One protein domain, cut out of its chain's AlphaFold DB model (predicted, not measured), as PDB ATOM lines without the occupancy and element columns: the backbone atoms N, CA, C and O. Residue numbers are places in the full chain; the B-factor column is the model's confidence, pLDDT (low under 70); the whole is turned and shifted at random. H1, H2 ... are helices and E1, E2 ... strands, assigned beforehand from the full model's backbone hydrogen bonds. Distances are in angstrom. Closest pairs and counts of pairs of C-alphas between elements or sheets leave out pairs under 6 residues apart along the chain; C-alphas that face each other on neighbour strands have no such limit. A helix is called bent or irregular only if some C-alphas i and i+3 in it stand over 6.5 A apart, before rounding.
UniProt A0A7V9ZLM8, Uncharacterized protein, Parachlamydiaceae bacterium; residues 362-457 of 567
ATOM      1  N   GLY A 362     -55.460 -45.243 -23.445       82.69
ATOM      2  CA  GLY A 362     -54.752 -46.275 -24.212       82.69
ATOM      3  C   GLY A 362     -55.634 -47.067 -25.185       82.69
ATOM      4  O   GLY A 362     -55.115 -47.857 -25.964       82.69
ATOM      5  N   SER A 363     -56.958 -46.883 -25.146       83.75
ATOM      6  CA  SER A 363     -57.886 -47.466 -26.128       83.75
ATOM      7  C   SER A 363     -58.152 -46.544 -27.321       83.75
ATOM      8  O   SER A 363     -58.762 -46.974 -28.304       83.75
ATOM      9  N   PHE A 364     -57.687 -45.293 -27.253       87.38
ATOM     10  CA  PHE A 364     -57.893 -44.318 -28.310       87.38
ATOM     11  C   PHE A 364     -57.076 -44.677 -29.556       87.38
ATOM     12  O   PHE A 364     -55.869 -44.911 -29.493       87.38
ATOM     13  N   LYS A 365     -57.746 -44.729 -30.710       89.75
ATOM     14  CA  LYS A 365     -57.117 -45.051 -31.993       89.75
ATOM     15  C   LYS A 365     -56.758 -43.765 -32.720       89.75
ATOM     16  O   LYS A 365     -57.607 -43.185 -33.388       89.75
ATOM     17  N   TRP A 366     -55.498 -43.367 -32.619       92.94
ATOM     18  CA  TRP A 366     -54.954 -42.234 -33.364       92.94
ATOM     19  C   TRP A 366     -55.065 -42.456 -34.873       92.94
ATOM     20  O   TRP A 366     -54.668 -43.506 -35.382       92.94
ATOM     21  N   THR A 367     -55.567 -41.458 -35.594       92.44
ATOM     22  CA  THR A 367     -55.842 -41.557 -37.039       92.44
ATOM     23  C   THR A 367     -54.958 -40.646 -37.894       92.44
ATOM     24  O   THR A 367     -54.896 -40.807 -39.113       92.44
ATOM     25  N   SER A 368     -54.233 -39.714 -37.276       91.25
ATOM     26  CA  SER A 368     -53.343 -38.769 -37.945       91.25
ATOM     27  C   SER A 368     -52.164 -39.491 -38.592       91.25
ATOM     28  O   SER A 368     -51.401 -40.195 -37.932       91.25
ATOM     29  N   ASN A 369     -52.005 -39.288 -39.897       86.69
ATOM     30  CA  ASN A 369     -50.975 -39.899 -40.746       86.69
ATOM     31  C   ASN A 369     -50.073 -38.853 -41.428       86.69
ATOM     32  O   ASN A 369     -49.331 -39.166 -42.359       86.69
ATOM     33  N   SER A 370     -50.185 -37.597 -41.004       83.69
ATOM     34  CA  SER A 370     -49.454 -36.466 -41.557       83.69
ATOM     35  C   SER A 370     -48.984 -35.545 -40.433       83.69
ATOM     36  O   SER A 370     -49.381 -35.693 -39.280       83.69
ATOM     37  N   ASN A 371     -48.147 -34.562 -40.767       74.50
ATOM     38  CA  ASN A 371     -47.703 -33.554 -39.798       74.50
ATOM     39  C   ASN A 371     -48.834 -32.621 -39.330       74.50
ATOM     40  O   ASN A 371     -48.686 -31.963 -38.303       74.50
ATOM     41  N   LEU A 372     -49.938 -32.550 -40.078       85.31
ATOM     42  CA  LEU A 372     -51.164 -31.892 -39.645       85.31
ATOM     43  C   LEU A 372     -52.005 -32.925 -38.893       85.31
ATOM     44  O   LEU A 372     -52.445 -33.920 -39.477       85.31
ATOM     45  N   ILE A 373     -52.182 -32.690 -37.593       90.38
ATOM     46  CA  ILE A 373     -53.046 -33.509 -36.744       90.38
ATOM     47  C   ILE A 373     -54.495 -33.203 -37.115       90.38
ATOM     48  O   ILE A 373     -54.859 -32.044 -37.308       90.38
ATOM     49  N   ASN A 374     -55.306 -34.245 -37.277       91.81
ATOM     50  CA  ASN A 374     -56.726 -34.060 -37.548       91.81
ATOM     51  C   ASN A 374     -57.459 -33.546 -36.295       91.81
ATOM     52  O   ASN A 374     -56.986 -33.714 -35.174       91.81
ATOM     53  N   SER A 375     -58.625 -32.925 -36.476       89.88
ATOM     54  CA  SER A 375     -59.343 -32.270 -35.372       89.88
ATOM     55  C   SER A 375     -59.716 -33.228 -34.236       89.88
ATOM     56  O   SER A 375     -59.635 -32.858 -33.073       89.88
ATOM     57  N   VAL A 376     -60.082 -34.472 -34.564       90.06
ATOM     58  CA  VAL A 376     -60.499 -35.481 -33.577       90.06
ATOM     59  C   VAL A 376     -59.332 -35.894 -32.679       90.06
ATOM     60  O   VAL A 376     -59.474 -35.952 -31.460       90.06
ATOM     61  N   ASP A 377     -58.166 -36.156 -33.267       93.56
ATOM     62  CA  ASP A 377     -56.953 -36.460 -32.515       93.56
ATOM     63  C   ASP A 377     -56.461 -35.226 -31.744       93.56
ATOM     64  O   ASP A 377     -55.958 -35.362 -30.630       93.56
ATOM     65  N   GLU A 378     -56.608 -34.021 -32.304       92.50
ATOM     66  CA  GLU A 378     -56.223 -32.775 -31.636       92.50
ATOM     67  C   GLU A 378     -57.050 -32.523 -30.368       92.50
ATOM     68  O   GLU A 378     -56.465 -32.190 -29.337       92.50
ATOM     69  N   ASP A 379     -58.364 -32.760 -30.396       90.56
ATOM     70  CA  ASP A 379     -59.243 -32.609 -29.228       90.56
ATOM     71  C   ASP A 379     -58.793 -33.490 -28.048       90.56
ATOM     72  O   ASP A 379     -58.823 -33.064 -26.889       90.56
ATOM     73  N   VAL A 380     -58.303 -34.699 -28.341       91.62
ATOM     74  CA  VAL A 380     -57.800 -35.654 -27.340       91.62
ATOM     75  C   VAL A 380     -56.352 -35.356 -26.940       91.62
ATOM     76  O   VAL A 380     -55.999 -35.443 -25.762       91.62
ATOM     77  N   ALA A 381     -55.500 -34.961 -27.889       93.25
ATOM     78  CA  ALA A 381     -54.099 -34.617 -27.644       93.25
ATOM     79  C   ALA A 381     -53.939 -33.292 -26.882       93.25
ATOM     80  O   ALA A 381     -52.973 -33.119 -26.132       93.25
ATOM     81  N   MET A 382     -54.881 -32.357 -27.039       93.50
ATOM     82  CA  MET A 382     -54.845 -31.035 -26.420       93.50
ATOM     83  C   MET A 382     -54.694 -31.060 -24.891       93.50
ATOM     84  O   MET A 382     -53.762 -30.425 -24.381       93.50
ATOM     85  N   PRO A 383     -55.559 -31.748 -24.119       92.75
ATOM     86  CA  PRO A 383     -55.398 -31.816 -22.669       92.75
ATOM     87  C   PRO A 383     -54.059 -32.448 -22.257       92.75
ATOM     88  O   PRO A 383     -53.483 -32.049 -21.246       92.75
ATOM     89  N   LEU A 384     -53.521 -33.376 -23.052       94.69
ATOM     90  CA  LEU A 384     -52.279 -34.086 -22.748       94.69
ATOM     91  C   LEU A 384     -51.047 -33.194 -22.873       94.69
ATOM     92  O   LEU A 384     -50.260 -33.106 -21.930       94.69
ATOM     93  N   TRP A 385     -50.875 -32.495 -24.001       95.00
ATOM     94  CA  TRP A 385     -49.707 -31.626 -24.152       95.00
ATOM     95  C   TRP A 385     -49.768 -30.432 -23.199       95.00
ATOM     96  O   TRP A 385     -48.723 -29.996 -22.716       95.00
ATOM     97  N   ARG A 386     -50.970 -29.933 -22.864       95.31
ATOM     98  CA  ARG A 386     -51.147 -28.879 -21.850       95.31
ATOM     99  C   ARG A 386     -50.694 -29.343 -20.469       95.31
ATOM    100  O   ARG A 386     -50.004 -28.594 -19.783       95.31
ATOM    101  N   LEU A 387     -51.032 -30.575 -20.081       94.56
ATOM    102  CA  LEU A 387     -50.554 -31.178 -18.832       94.56
ATOM    103  C   LEU A 387     -49.029 -31.321 -18.826       94.56
ATOM    104  O   LEU A 387     -48.382 -30.884 -17.878       94.56
ATOM    105  N   LEU A 388     -48.449 -31.874 -19.895       96.00
ATOM    106  CA  LEU A 388     -46.996 -32.025 -20.028       96.00
ATOM    107  C   LEU A 388     -46.270 -30.678 -19.941       96.00
ATOM    108  O   LEU A 388     -45.307 -30.550 -19.187       96.00
ATOM    109  N   ARG A 389     -46.766 -29.664 -20.659       96.38
ATOM    110  CA  ARG A 389     -46.239 -28.297 -20.609       96.38
ATOM    111  C   ARG A 389     -46.256 -27.761 -19.183       96.38
ATOM    112  O   ARG A 389     -45.244 -27.275 -18.689       96.38
ATOM    113  N   TRP A 390     -47.390 -27.902 -18.502       95.94
ATOM    114  CA  TRP A 390     -47.545 -27.432 -17.132       95.94
ATOM    115  C   TRP A 390     -46.592 -28.147 -16.156       95.94
ATOM    116  O   TRP A 390     -46.036 -27.500 -15.272       95.94
ATOM    117  N   PHE A 391     -46.330 -29.448 -16.324       95.88
ATOM    118  CA  PHE A 391     -45.334 -30.173 -15.516       95.88
ATOM    119  C   PHE A 391     -43.914 -29.634 -15.705       95.88
ATOM    120  O   PHE A 391     -43.188 -29.456 -14.722       95.88
ATOM    121  N   VAL A 392     -43.540 -29.316 -16.947       94.00
ATOM    122  CA  VAL A 392     -42.257 -28.674 -17.263       94.00
ATOM    123  C   VAL A 392     -42.185 -27.284 -16.622       94.00
ATOM    124  O   VAL A 392     -41.231 -26.995 -15.903       94.00
ATOM    125  N   GLU A 393     -43.222 -26.455 -16.782       94.75
ATOM    126  CA  GLU A 393     -43.303 -25.109 -16.191       94.75
ATOM    127  C   GLU A 393     -43.243 -25.130 -14.654       94.75
ATOM    128  O   GLU A 393     -42.665 -24.239 -14.030       94.75
ATOM    129  N   LYS A 394     -43.832 -26.148 -14.014       95.31
ATOM    130  CA  LYS A 394     -43.790 -26.334 -12.553       95.31
ATOM    131  C   LYS A 394     -42.552 -27.073 -12.058       95.31
ATOM    132  O   LYS A 394     -42.431 -27.252 -10.842       95.31
ATOM    133  N   ASN A 395     -41.656 -27.476 -12.960       93.56
ATOM    134  CA  ASN A 395     -40.454 -28.248 -12.665       93.56
ATOM    135  C   ASN A 395     -40.758 -29.453 -11.752       93.56
ATOM    136  O   ASN A 395     -40.127 -29.647 -10.711       93.56
ATOM    137  N   SER A 396     -41.799 -30.218 -12.089       94.94
ATOM    138  CA  SER A 396     -42.297 -31.309 -11.249       94.94
ATOM    139  C   SER A 396     -43.095 -32.322 -12.065       94.94
ATOM    140  O   SER A 396     -43.962 -31.938 -12.848       94.94
ATOM    141  N   THR A 397     -42.841 -33.615 -11.847       93.62
ATOM    142  CA  THR A 397     -43.615 -34.718 -12.432       93.62
ATOM    143  C   THR A 397     -44.502 -35.341 -11.349       93.62
ATOM    144  O   THR A 397     -44.017 -35.582 -10.238       93.62
ATOM    145  N   PRO A 398     -45.795 -35.622 -11.607       92.94
ATOM    146  CA  PRO A 398     -46.632 -36.261 -10.603       92.94
ATOM    147  C   PRO A 398     -46.215 -37.715 -10.362       92.94
ATOM    148  O   PRO A 398     -45.972 -38.482 -11.295       92.94
ATOM    149  N   LEU A 399     -46.213 -38.129  -9.097       90.75
ATOM    150  CA  LEU A 399     -46.049 -39.533  -8.733       90.75
ATOM    151  C   LEU A 399     -47.284 -40.335  -9.169       90.75
ATOM    152  O   LEU A 399     -48.412 -39.849  -9.089       90.75
ATOM    153  N   ASN A 400     -47.075 -41.589  -9.581       81.38
ATOM    154  CA  ASN A 400     -48.115 -42.491 -10.101       81.38
ATOM    155  C   ASN A 400     -48.811 -42.013 -11.390       81.38
ATOM    156  O   ASN A 400     -49.905 -42.489 -11.703       81.38
ATOM    157  N   PHE A 401     -48.190 -41.109 -12.146       88.12
ATOM    158  CA  PHE A 401     -48.707 -40.651 -13.431       88.12
ATOM    159  C   PHE A 401     -48.360 -41.645 -14.546       88.12
ATOM    160  O   PHE A 401     -47.195 -41.957 -14.769       88.12
ATOM    161  N   SER A 402     -49.373 -42.200 -15.212       89.56
ATOM    162  CA  SER A 402     -49.200 -43.136 -16.330       89.56
ATOM    163  C   SER A 402     -50.462 -43.144 -17.194       89.56
ATOM    164  O   SER A 402     -51.557 -43.065 -16.623       89.56
ATOM    165  N   PRO A 403     -50.353 -43.305 -18.530       90.38
ATOM    166  CA  PRO A 403     -51.507 -43.291 -19.431       90.38
ATOM    167  C   PRO A 403     -52.552 -44.345 -19.064       90.38
ATOM    168  O   PRO A 403     -53.749 -44.123 -19.220       90.38
ATOM    169  N   LYS A 404     -52.128 -45.468 -18.464       88.81
ATOM    170  CA  LYS A 404     -53.039 -46.541 -18.042       88.81
ATOM    171  C   LYS A 404     -54.038 -46.142 -16.956       88.81
ATOM    172  O   LYS A 404     -54.999 -46.873 -16.738       88.81
ATOM    173  N   TYR A 405     -53.805 -45.043 -16.245       90.56
ATOM    174  CA  TYR A 405     -54.734 -44.542 -15.234       90.56
ATOM    175  C   TYR A 405     -55.576 -43.378 -15.743       90.56
ATOM    176  O   TYR A 405     -56.375 -42.856 -14.971       90.56
ATOM    177  N   LEU A 406     -55.398 -42.959 -16.996       92.88
ATOM    178  CA  LEU A 406     -56.088 -41.812 -17.557       92.88
ATOM    179  C   LEU A 406     -57.316 -42.248 -18.339       92.88
ATOM    180  O   LEU A 406     -57.252 -43.128 -19.200       92.88
ATOM    181  N   MET A 407     -58.441 -41.626 -18.015       93.69
ATOM    182  CA  MET A 407     -59.714 -41.880 -18.670       93.69
ATOM    183  C   MET A 407     -60.499 -40.585 -18.823       93.69
ATOM    184  O   MET A 407     -60.308 -39.645 -18.050       93.69
ATOM    185  N   PHE A 408     -61.406 -40.560 -19.788       91.75
ATOM    186  CA  PHE A 408     -62.320 -39.448 -19.996       91.75
ATOM    187  C   PHE A 408     -63.643 -39.677 -19.264       91.75
ATOM    188  O   PHE A 408     -64.165 -40.797 -19.195       91.75
ATOM    189  N   ASP A 409     -64.184 -38.602 -18.699       92.19
ATOM    190  CA  ASP A 409     -65.576 -38.576 -18.267       92.19
ATOM    191  C   ASP A 409     -66.523 -38.387 -19.469       92.19
ATOM    192  O   ASP A 409     -66.102 -38.202 -20.612       92.19
ATOM    193  N   ARG A 410     -67.836 -38.397 -19.214       89.06
ATOM    194  CA  ARG A 410     -68.859 -38.213 -20.259       89.06
ATOM    195  C   ARG A 410     -68.761 -36.863 -20.991       89.06
ATOM    196  O   ARG A 410     -69.346 -36.708 -22.059       89.06
ATOM    197  N   ARG A 411     -68.091 -35.870 -20.400       89.75
ATOM    198  CA  ARG A 411     -67.909 -34.524 -20.961       89.75
ATOM    199  C   ARG A 411     -66.598 -34.398 -21.741       89.75
ATOM    200  O   ARG A 411     -66.294 -33.302 -22.198       89.75
ATOM    201  N   GLY A 412     -65.824 -35.476 -21.874       87.38
ATOM    202  CA  GLY A 412     -64.511 -35.442 -22.514       87.38
ATOM    203  C   GLY A 412     -63.425 -34.810 -21.639       87.38
ATOM    204  O   GLY A 412     -62.386 -34.403 -22.152       87.38
ATOM    205  N   ILE A 413     -63.626 -34.716 -20.319       90.81
ATOM    206  CA  ILE A 413     -62.599 -34.214 -19.398       90.81
ATOM    207  C   ILE A 413     -61.688 -35.371 -18.995       90.81
ATOM    208  O   ILE A 413     -62.144 -36.393 -18.480       90.81
ATOM    209  N   LEU A 414     -60.384 -35.190 -19.202       92.69
ATOM    210  CA  LEU A 414     -59.358 -36.155 -18.822       92.69
ATOM    211  C   LEU A 414     -59.175 -36.190 -17.299       92.69
ATOM    212  O   LEU A 414     -58.860 -35.172 -16.678       92.69
ATOM    213  N   LYS A 415     -59.316 -37.374 -16.704       93.88
ATOM    214  CA  LYS A 415     -59.165 -37.612 -15.265       93.88
ATOM    215  C   LYS A 415     -58.263 -38.802 -14.983       93.88
ATOM    216  O   LYS A 415     -58.038 -39.658 -15.837       93.88
ATOM    217  N   CYS A 416     -57.751 -38.863 -13.757       92.56
ATOM    218  CA  CYS A 416     -56.906 -39.958 -13.296       92.56
ATOM    219  C   CYS A 416     -57.652 -40.884 -12.321       92.56
ATOM    220  O   CYS A 416     -58.261 -40.449 -11.342       92.56
ATOM    221  N   LEU A 417     -57.554 -42.196 -12.533       89.69
ATOM    222  CA  LEU A 417     -58.068 -43.220 -11.616       89.69
ATOM    223  C   LEU A 417     -57.286 -43.285 -10.298       89.69
ATOM    224  O   LEU A 417     -57.768 -43.841  -9.306       89.69
ATOM    225  N   LYS A 418     -56.056 -42.759 -10.283       89.00
ATOM    226  CA  LYS A 418     -55.194 -42.695  -9.102       89.00
ATOM    227  C   LYS A 418     -54.980 -41.250  -8.682       89.00
ATOM    228  O   LYS A 418     -54.849 -40.361  -9.513       89.00
ATOM    229  N   VAL A 419     -54.898 -41.037  -7.374       90.31
ATOM    230  CA  VAL A 419     -54.469 -39.746  -6.840       90.31
ATOM    231  C   VAL A 419     -52.993 -39.564  -7.172       90.31
ATOM    232  O   VAL A 419     -52.164 -40.398  -6.803       90.31
ATOM    233  N   THR A 420     -52.686 -38.489  -7.883       92.00
ATOM    234  CA  THR A 420     -51.326 -38.052  -8.179       92.00
ATOM    235  C   THR A 420     -50.888 -37.030  -7.142       92.00
ATOM    236  O   THR A 420     -51.656 -36.144  -6.772       92.00
ATOM    237  N   THR A 421     -49.652 -37.146  -6.673       91.50
ATOM    238  CA  THR A 421     -49.038 -36.197  -5.735       91.50
ATOM    239  C   THR A 421     -47.803 -35.572  -6.372       91.50
ATOM    240  O   THR A 421     -47.240 -36.115  -7.326       91.50
ATOM    241  N   LYS A 422     -47.394 -34.402  -5.879       93.81
ATOM    242  CA  LYS A 422     -46.251 -33.665  -6.427       93.81
ATOM    243  C   LYS A 422     -44.944 -34.447  -6.223       93.81
ATOM    244  O   LYS A 422     -44.624 -34.805  -5.092       93.81
ATOM    245  N   GLY A 423     -44.188 -34.667  -7.297       93.12
ATOM    246  CA  GLY A 423     -42.847 -35.260  -7.268       93.12
ATOM    247  C   GLY A 423     -41.761 -34.290  -7.737       93.12
ATOM    248  O   GLY A 423     -42.020 -33.115  -8.007       93.12
ATOM    249  N   GLU A 424     -40.531 -34.775  -7.848       93.31
ATOM    250  CA  GLU A 424     -39.471 -34.058  -8.567       93.31
ATOM    251  C   GLU A 424     -39.707 -34.116 -10.081       93.31
ATOM    252  O   GLU A 424     -40.439 -34.983 -10.562       93.31
ATOM    253  N   LEU A 425     -39.108 -33.197 -10.845       93.75
ATOM    254  CA  LEU A 425     -39.136 -33.305 -12.302       93.75
ATOM    255  C   LEU A 425     -38.383 -34.565 -12.731       93.75
ATOM    256  O   LEU A 425     -37.185 -34.703 -12.502       93.75
ATOM    257  N   ASP A 426     -39.093 -35.443 -13.419       94.31
ATOM    258  CA  ASP A 426     -38.529 -36.575 -14.135       94.31
ATOM    259  C   ASP A 426     -38.851 -36.409 -15.618       94.31
ATOM    260  O   ASP A 426     -39.936 -36.759 -16.086       94.31
ATOM    261  N   PHE A 427     -37.902 -35.820 -16.345       95.06
ATOM    262  CA  PHE A 427     -38.040 -35.537 -17.769       95.06
ATOM    263  C   PHE A 427     -38.200 -36.812 -18.599       95.06
ATOM    264  O   PHE A 427     -39.049 -36.856 -19.485       95.06
ATOM    265  N   ASN A 428     -37.439 -37.864 -18.290       94.19
ATOM    266  CA  ASN A 428     -37.489 -39.118 -19.041       94.19
ATOM    267  C   ASN A 428     -38.854 -39.792 -18.888       94.19
ATOM    268  O   ASN A 428     -39.408 -40.290 -19.867       94.19
ATOM    269  N   SER A 429     -39.440 -39.734 -17.689       93.81
ATOM    270  CA  SER A 429     -40.810 -40.199 -17.464       93.81
ATOM    271  C   SER A 429     -41.852 -39.386 -18.243       93.81
ATOM    272  O   SER A 429     -42.823 -39.968 -18.722       93.81
ATOM    273  N   LEU A 430     -41.664 -38.071 -18.427       95.19
ATOM    274  CA  LEU A 430     -42.566 -37.248 -19.251       95.19
ATOM    275  C   LEU A 430     -42.470 -37.586 -20.747       95.19
ATOM    276  O   LEU A 430     -43.500 -37.680 -21.411       95.19
ATOM    277  N   VAL A 431     -41.258 -37.806 -21.272       95.06
ATOM    278  CA  VAL A 431     -41.058 -38.236 -22.669       95.06
ATOM    279  C   VAL A 431     -41.666 -39.619 -22.894       95.06
ATOM    280  O   VAL A 431     -42.428 -39.813 -23.838       95.06
ATOM    281  N   LYS A 432     -41.412 -40.561 -21.979       93.88
ATOM    282  CA  LYS A 432     -42.006 -41.901 -22.021       93.88
ATOM    283  C   LYS A 432     -43.532 -41.861 -21.943       93.88
ATOM    284  O   LYS A 432     -44.200 -42.600 -22.653       93.88
ATOM    285  N   PHE A 433     -44.099 -40.976 -21.124       94.25
ATOM    286  CA  PHE A 433     -45.546 -40.778 -21.072       94.25
ATOM    287  C   PHE A 433     -46.111 -40.320 -22.425       94.25
ATOM    288  O   PHE A 433     -47.154 -40.823 -22.849       94.25
ATOM    289  N   ALA A 434     -45.448 -39.374 -23.101       94.88
ATOM    290  CA  ALA A 434     -45.872 -38.907 -24.421       94.88
ATOM    291  C   ALA A 434     -45.822 -40.038 -25.461       94.88
ATOM    292  O   ALA A 434     -46.758 -40.187 -26.248       94.88
ATOM    293  N   ASP A 435     -44.771 -40.857 -25.419       93.31
ATOM    294  CA  ASP A 435     -44.595 -42.026 -26.286       93.31
ATOM    295  C   ASP A 435     -45.692 -43.077 -26.057       93.31
ATOM    296  O   ASP A 435     -46.457 -43.387 -26.973       93.31
ATOM    297  N   GLU A 436     -45.879 -43.520 -24.811       92.81
ATOM    298  CA  GLU A 436     -46.922 -44.485 -24.434       92.81
ATOM    299  C   GLU A 436     -48.328 -43.994 -24.818       92.81
ATOM    300  O   GLU A 436     -49.155 -44.762 -25.307       92.81
ATOM    301  N   THR A 437     -48.600 -42.700 -24.637       92.88
ATOM    302  CA  THR A 437     -49.896 -42.104 -24.986       92.88
ATOM    303  C   THR A 437     -50.130 -42.088 -26.493       92.88
ATOM    304  O   THR A 437     -51.247 -42.332 -26.945       92.88
ATOM    305  N   SER A 438     -49.081 -41.856 -27.283       92.44
ATOM    306  CA  SER A 438     -49.162 -41.858 -28.746       92.44
ATOM    307  C   SER A 438     -49.438 -43.242 -29.343       92.44
ATOM    308  O   SER A 438     -49.786 -43.335 -30.517       92.44
ATOM    309  N   SER A 439     -49.303 -44.318 -28.554       89.94
ATOM    310  CA  SER A 439     -49.568 -45.702 -28.973       89.94
ATOM    311  C   SER A 439     -48.887 -46.071 -30.301       89.94
ATOM    312  O   SER A 439     -49.482 -46.713 -31.167       89.94
ATOM    313  N   GLY A 440     -47.641 -45.621 -30.482       88.00
ATOM    314  CA  GLY A 440     -46.843 -45.867 -31.683       88.00
ATOM    315  C   GLY A 440     -47.161 -44.959 -32.876       88.00
ATOM    316  O   GLY A 440     -46.586 -45.159 -33.945       88.00
ATOM    317  N   ASN A 441     -48.043 -43.961 -32.735       91.00
ATOM    318  CA  ASN A 441     -48.283 -42.962 -33.774       91.00
ATOM    319  C   ASN A 441     -47.218 -41.841 -33.710       91.00
ATOM    320  O   ASN A 441     -47.274 -40.985 -32.819       91.00
ATOM    321  N   PRO A 442     -46.278 -41.775 -34.675       89.94
ATOM    322  CA  PRO A 442     -45.157 -40.835 -34.619       89.94
ATOM    323  C   PRO A 442     -45.587 -39.373 -34.790       89.94
ATOM    324  O   PRO A 442     -44.920 -38.473 -34.279       89.94
ATOM    325  N   HIS A 443     -46.696 -39.113 -35.490       92.19
ATOM    326  CA  HIS A 443     -47.194 -37.752 -35.693       92.19
ATOM    327  C   HIS A 443     -47.788 -37.194 -34.401       92.19
ATOM    328  O   HIS A 443     -47.489 -36.058 -34.035       92.19
ATOM    329  N   ILE A 444     -48.548 -38.015 -33.671       94.44
ATOM    330  CA  ILE A 444     -49.090 -37.649 -32.358       94.44
ATOM    331  C   ILE A 444     -47.969 -37.451 -31.348       94.44
ATOM    332  O   ILE A 444     -47.937 -36.424 -30.675       94.44
ATOM    333  N   PHE A 445     -47.014 -38.379 -31.282       94.19
ATOM    334  CA  PHE A 445     -45.860 -38.237 -30.401       94.19
ATOM    335  C   PHE A 445     -45.106 -36.923 -30.656       94.19
ATOM    336  O   PHE A 445     -44.893 -36.129 -29.737       94.19
ATOM    337  N   ARG A 446     -44.780 -36.639 -31.924       93.12
ATOM    338  CA  ARG A 446     -44.120 -35.392 -32.323       93.12
ATOM    339  C   ARG A 446     -44.946 -34.164 -31.947       93.12
ATOM    340  O   ARG A 446     -44.383 -33.202 -31.427       93.12
ATOM    341  N   TYR A 447     -46.257 -34.192 -32.186       94.94
ATOM    342  CA  TYR A 447     -47.157 -33.098 -31.823       94.94
ATOM    343  C   TYR A 447     -47.143 -32.835 -30.312       94.94
ATOM    344  O   TYR A 447     -46.955 -31.686 -29.906       94.94
ATOM    345  N   LEU A 448     -47.241 -33.882 -29.482       95.69
ATOM    346  CA  LEU A 448     -47.155 -33.768 -28.024       95.69
ATOM    347  C   LEU A 448     -45.821 -33.145 -27.599       95.69
ATOM    348  O   LEU A 448     -45.823 -32.133 -26.902       95.69
ATOM    349  N   MET A 449     -44.700 -33.688 -28.082       95.94
ATOM    350  CA  MET A 449     -43.346 -33.234 -27.739       95.94
ATOM    351  C   MET A 449     -43.068 -31.778 -28.133       95.94
ATOM    352  O   MET A 449     -42.351 -31.064 -27.425       95.94
ATOM    353  N   GLN A 450     -43.618 -31.334 -29.266       94.31
ATOM    354  CA  GLN A 450     -43.479 -29.962 -29.751       94.31
ATOM    355  C   GLN A 450     -44.371 -28.992 -28.974       94.31
ATOM    356  O   GLN A 450     -43.888 -27.968 -28.495       94.31
ATOM    357  N   LYS A 451     -45.665 -29.303 -28.827       95.50
ATOM    358  CA  LYS A 451     -46.634 -28.417 -28.162       95.50
ATOM    359  C   LYS A 451     -46.401 -28.306 -26.657       95.50
ATOM    360  O   LYS A 451     -46.707 -27.264 -26.077       95.50
ATOM    361  N   SER A 452     -45.841 -29.342 -26.033       96.25
ATOM    362  CA  SER A 452     -45.494 -29.330 -24.613       96.25
ATOM    363  C   SER A 452     -44.127 -28.713 -24.300       96.25
ATOM    364  O   SER A 452     -43.724 -28.719 -23.141       96.25
ATOM    365  N   GLU A 453     -43.391 -28.248 -25.317       94.75
ATOM    366  CA  GLU A 453     -42.031 -27.696 -25.206       94.75
ATOM    367  C   GLU A 453     -40.973 -28.683 -24.663       94.75
ATOM    368  O   GLU A 453     -39.832 -28.299 -24.401       94.75
ATOM    369  N   LEU A 454     -41.288 -29.984 -24.580       95.25
ATOM    370  CA  LEU A 454     -40.338 -31.012 -24.131       95.25
ATOM    371  C   LEU A 454     -39.131 -31.113 -25.068       95.25
ATOM    372  O   LEU A 454     -38.001 -31.246 -24.600       95.25
ATOM    373  N   ILE A 455     -39.340 -30.981 -26.382       94.25
ATOM    374  CA  ILE A 455     -38.246 -30.985 -27.370       94.25
ATOM    375  C   ILE A 455     -37.323 -29.757 -27.248       94.25
ATOM    376  O   ILE A 455     -36.152 -29.809 -27.627       94.25
ATOM    377  N   GLY A 456     -37.841 -28.644 -26.720       92.19
ATOM    378  CA  GLY A 456     -37.079 -27.422 -26.464       92.19
ATOM    379  C   GLY A 456     -36.299 -27.462 -25.149       92.19
ATOM    380  O   GLY A 456     -35.427 -26.623 -24.924       92.19
ATOM    381  N   HIS A 457     -36.581 -28.437 -24.283       94.88
ATOM    382  CA  HIS A 457     -35.967 -28.536 -22.969       94.88
ATOM    383  C   HIS A 457     -34.459 -28.822 -23.058       94.88
ATOM    384  O   HIS A 457     -33.988 -29.563 -23.927       94.88
TER     385      HIS A 457
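What this domain is: This is residues 362 to 457 of the 567 residues of an uncharacterized protein of Parachlamydiaceae bacterium (UniProt A0A7V9ZLM8). Two helices, H1 and H2, run side by side in opposite directions with a gap between them, and a third, H3, packs on both at a steep angle, while a small strand hairpin, E1 and E2, lies across the domain from H3. The two links that join the hairpin to the helices come together where residues 398 to 399 pair antiparallel with residues 421 to 422. The printed part has 96 residues, with three named helices and two named strands in the order H1, E1, E2, H2, H3; the sheet, E1 - E2, is antiparallel and the class is mostly helix. The whole is compact, with a radius of gyration of the C-alphas of 12.7 A and spans of 35 by 33 by 19 A.

Where its parts are: After residues 362 to 374, which hold no named element, H1 takes residues 375 to 393, 26.0 A long, from C-alpha 375 at (-59.343, -32.270, -35.372). It has a kink of 35 degrees near residue 382 and is irregular, but only just: C-alphas 380 and 383 are 6.51 A apart. E1 is residues 406 to 409, 10.0 A, and E2 residues 414 to 416, 7.1 A. H2 is residues 427 to 438, 16.9 A, and H3 residues 442 to 451, 14.1 A, ending at C-alpha 451 at (-46.634, -28.417, -28.162).

How they stand to each other: H1 and H3 touch, closest at the C-alphas of Trp 385 and Leu 448, 5.1 A, at a steep tilt of 46 degrees, the same way. H2 and H3 touch, closest at the C-alphas of Ser 438 and Phe 445, 5.2 A, at a steep tilt of 45 degrees, opposite ways. H1 and H2 are close but not clearly touching, with the closest C-alphas, of Leu 388 and Leu 430, 6.9 A apart. E1 and E2 form a hairpin, with N 407 and O 415 within hydrogen-bond range at 3.0 A. E1 is apart from H2 and H3, and E2 is apart from H3. H2 and H3 have every O i to N i+4 pair within hydrogen-bond range, H1 12 of 15.

The domain as a whole: The C-alphas farthest apart, of Ser 370 and Thr 421, are 35.8 A apart. The printed part has no cut. The link from H1 to E1 is long, with 12 residues. The mean pLDDT of the printed part is 92.0, and no printed residue is under 70.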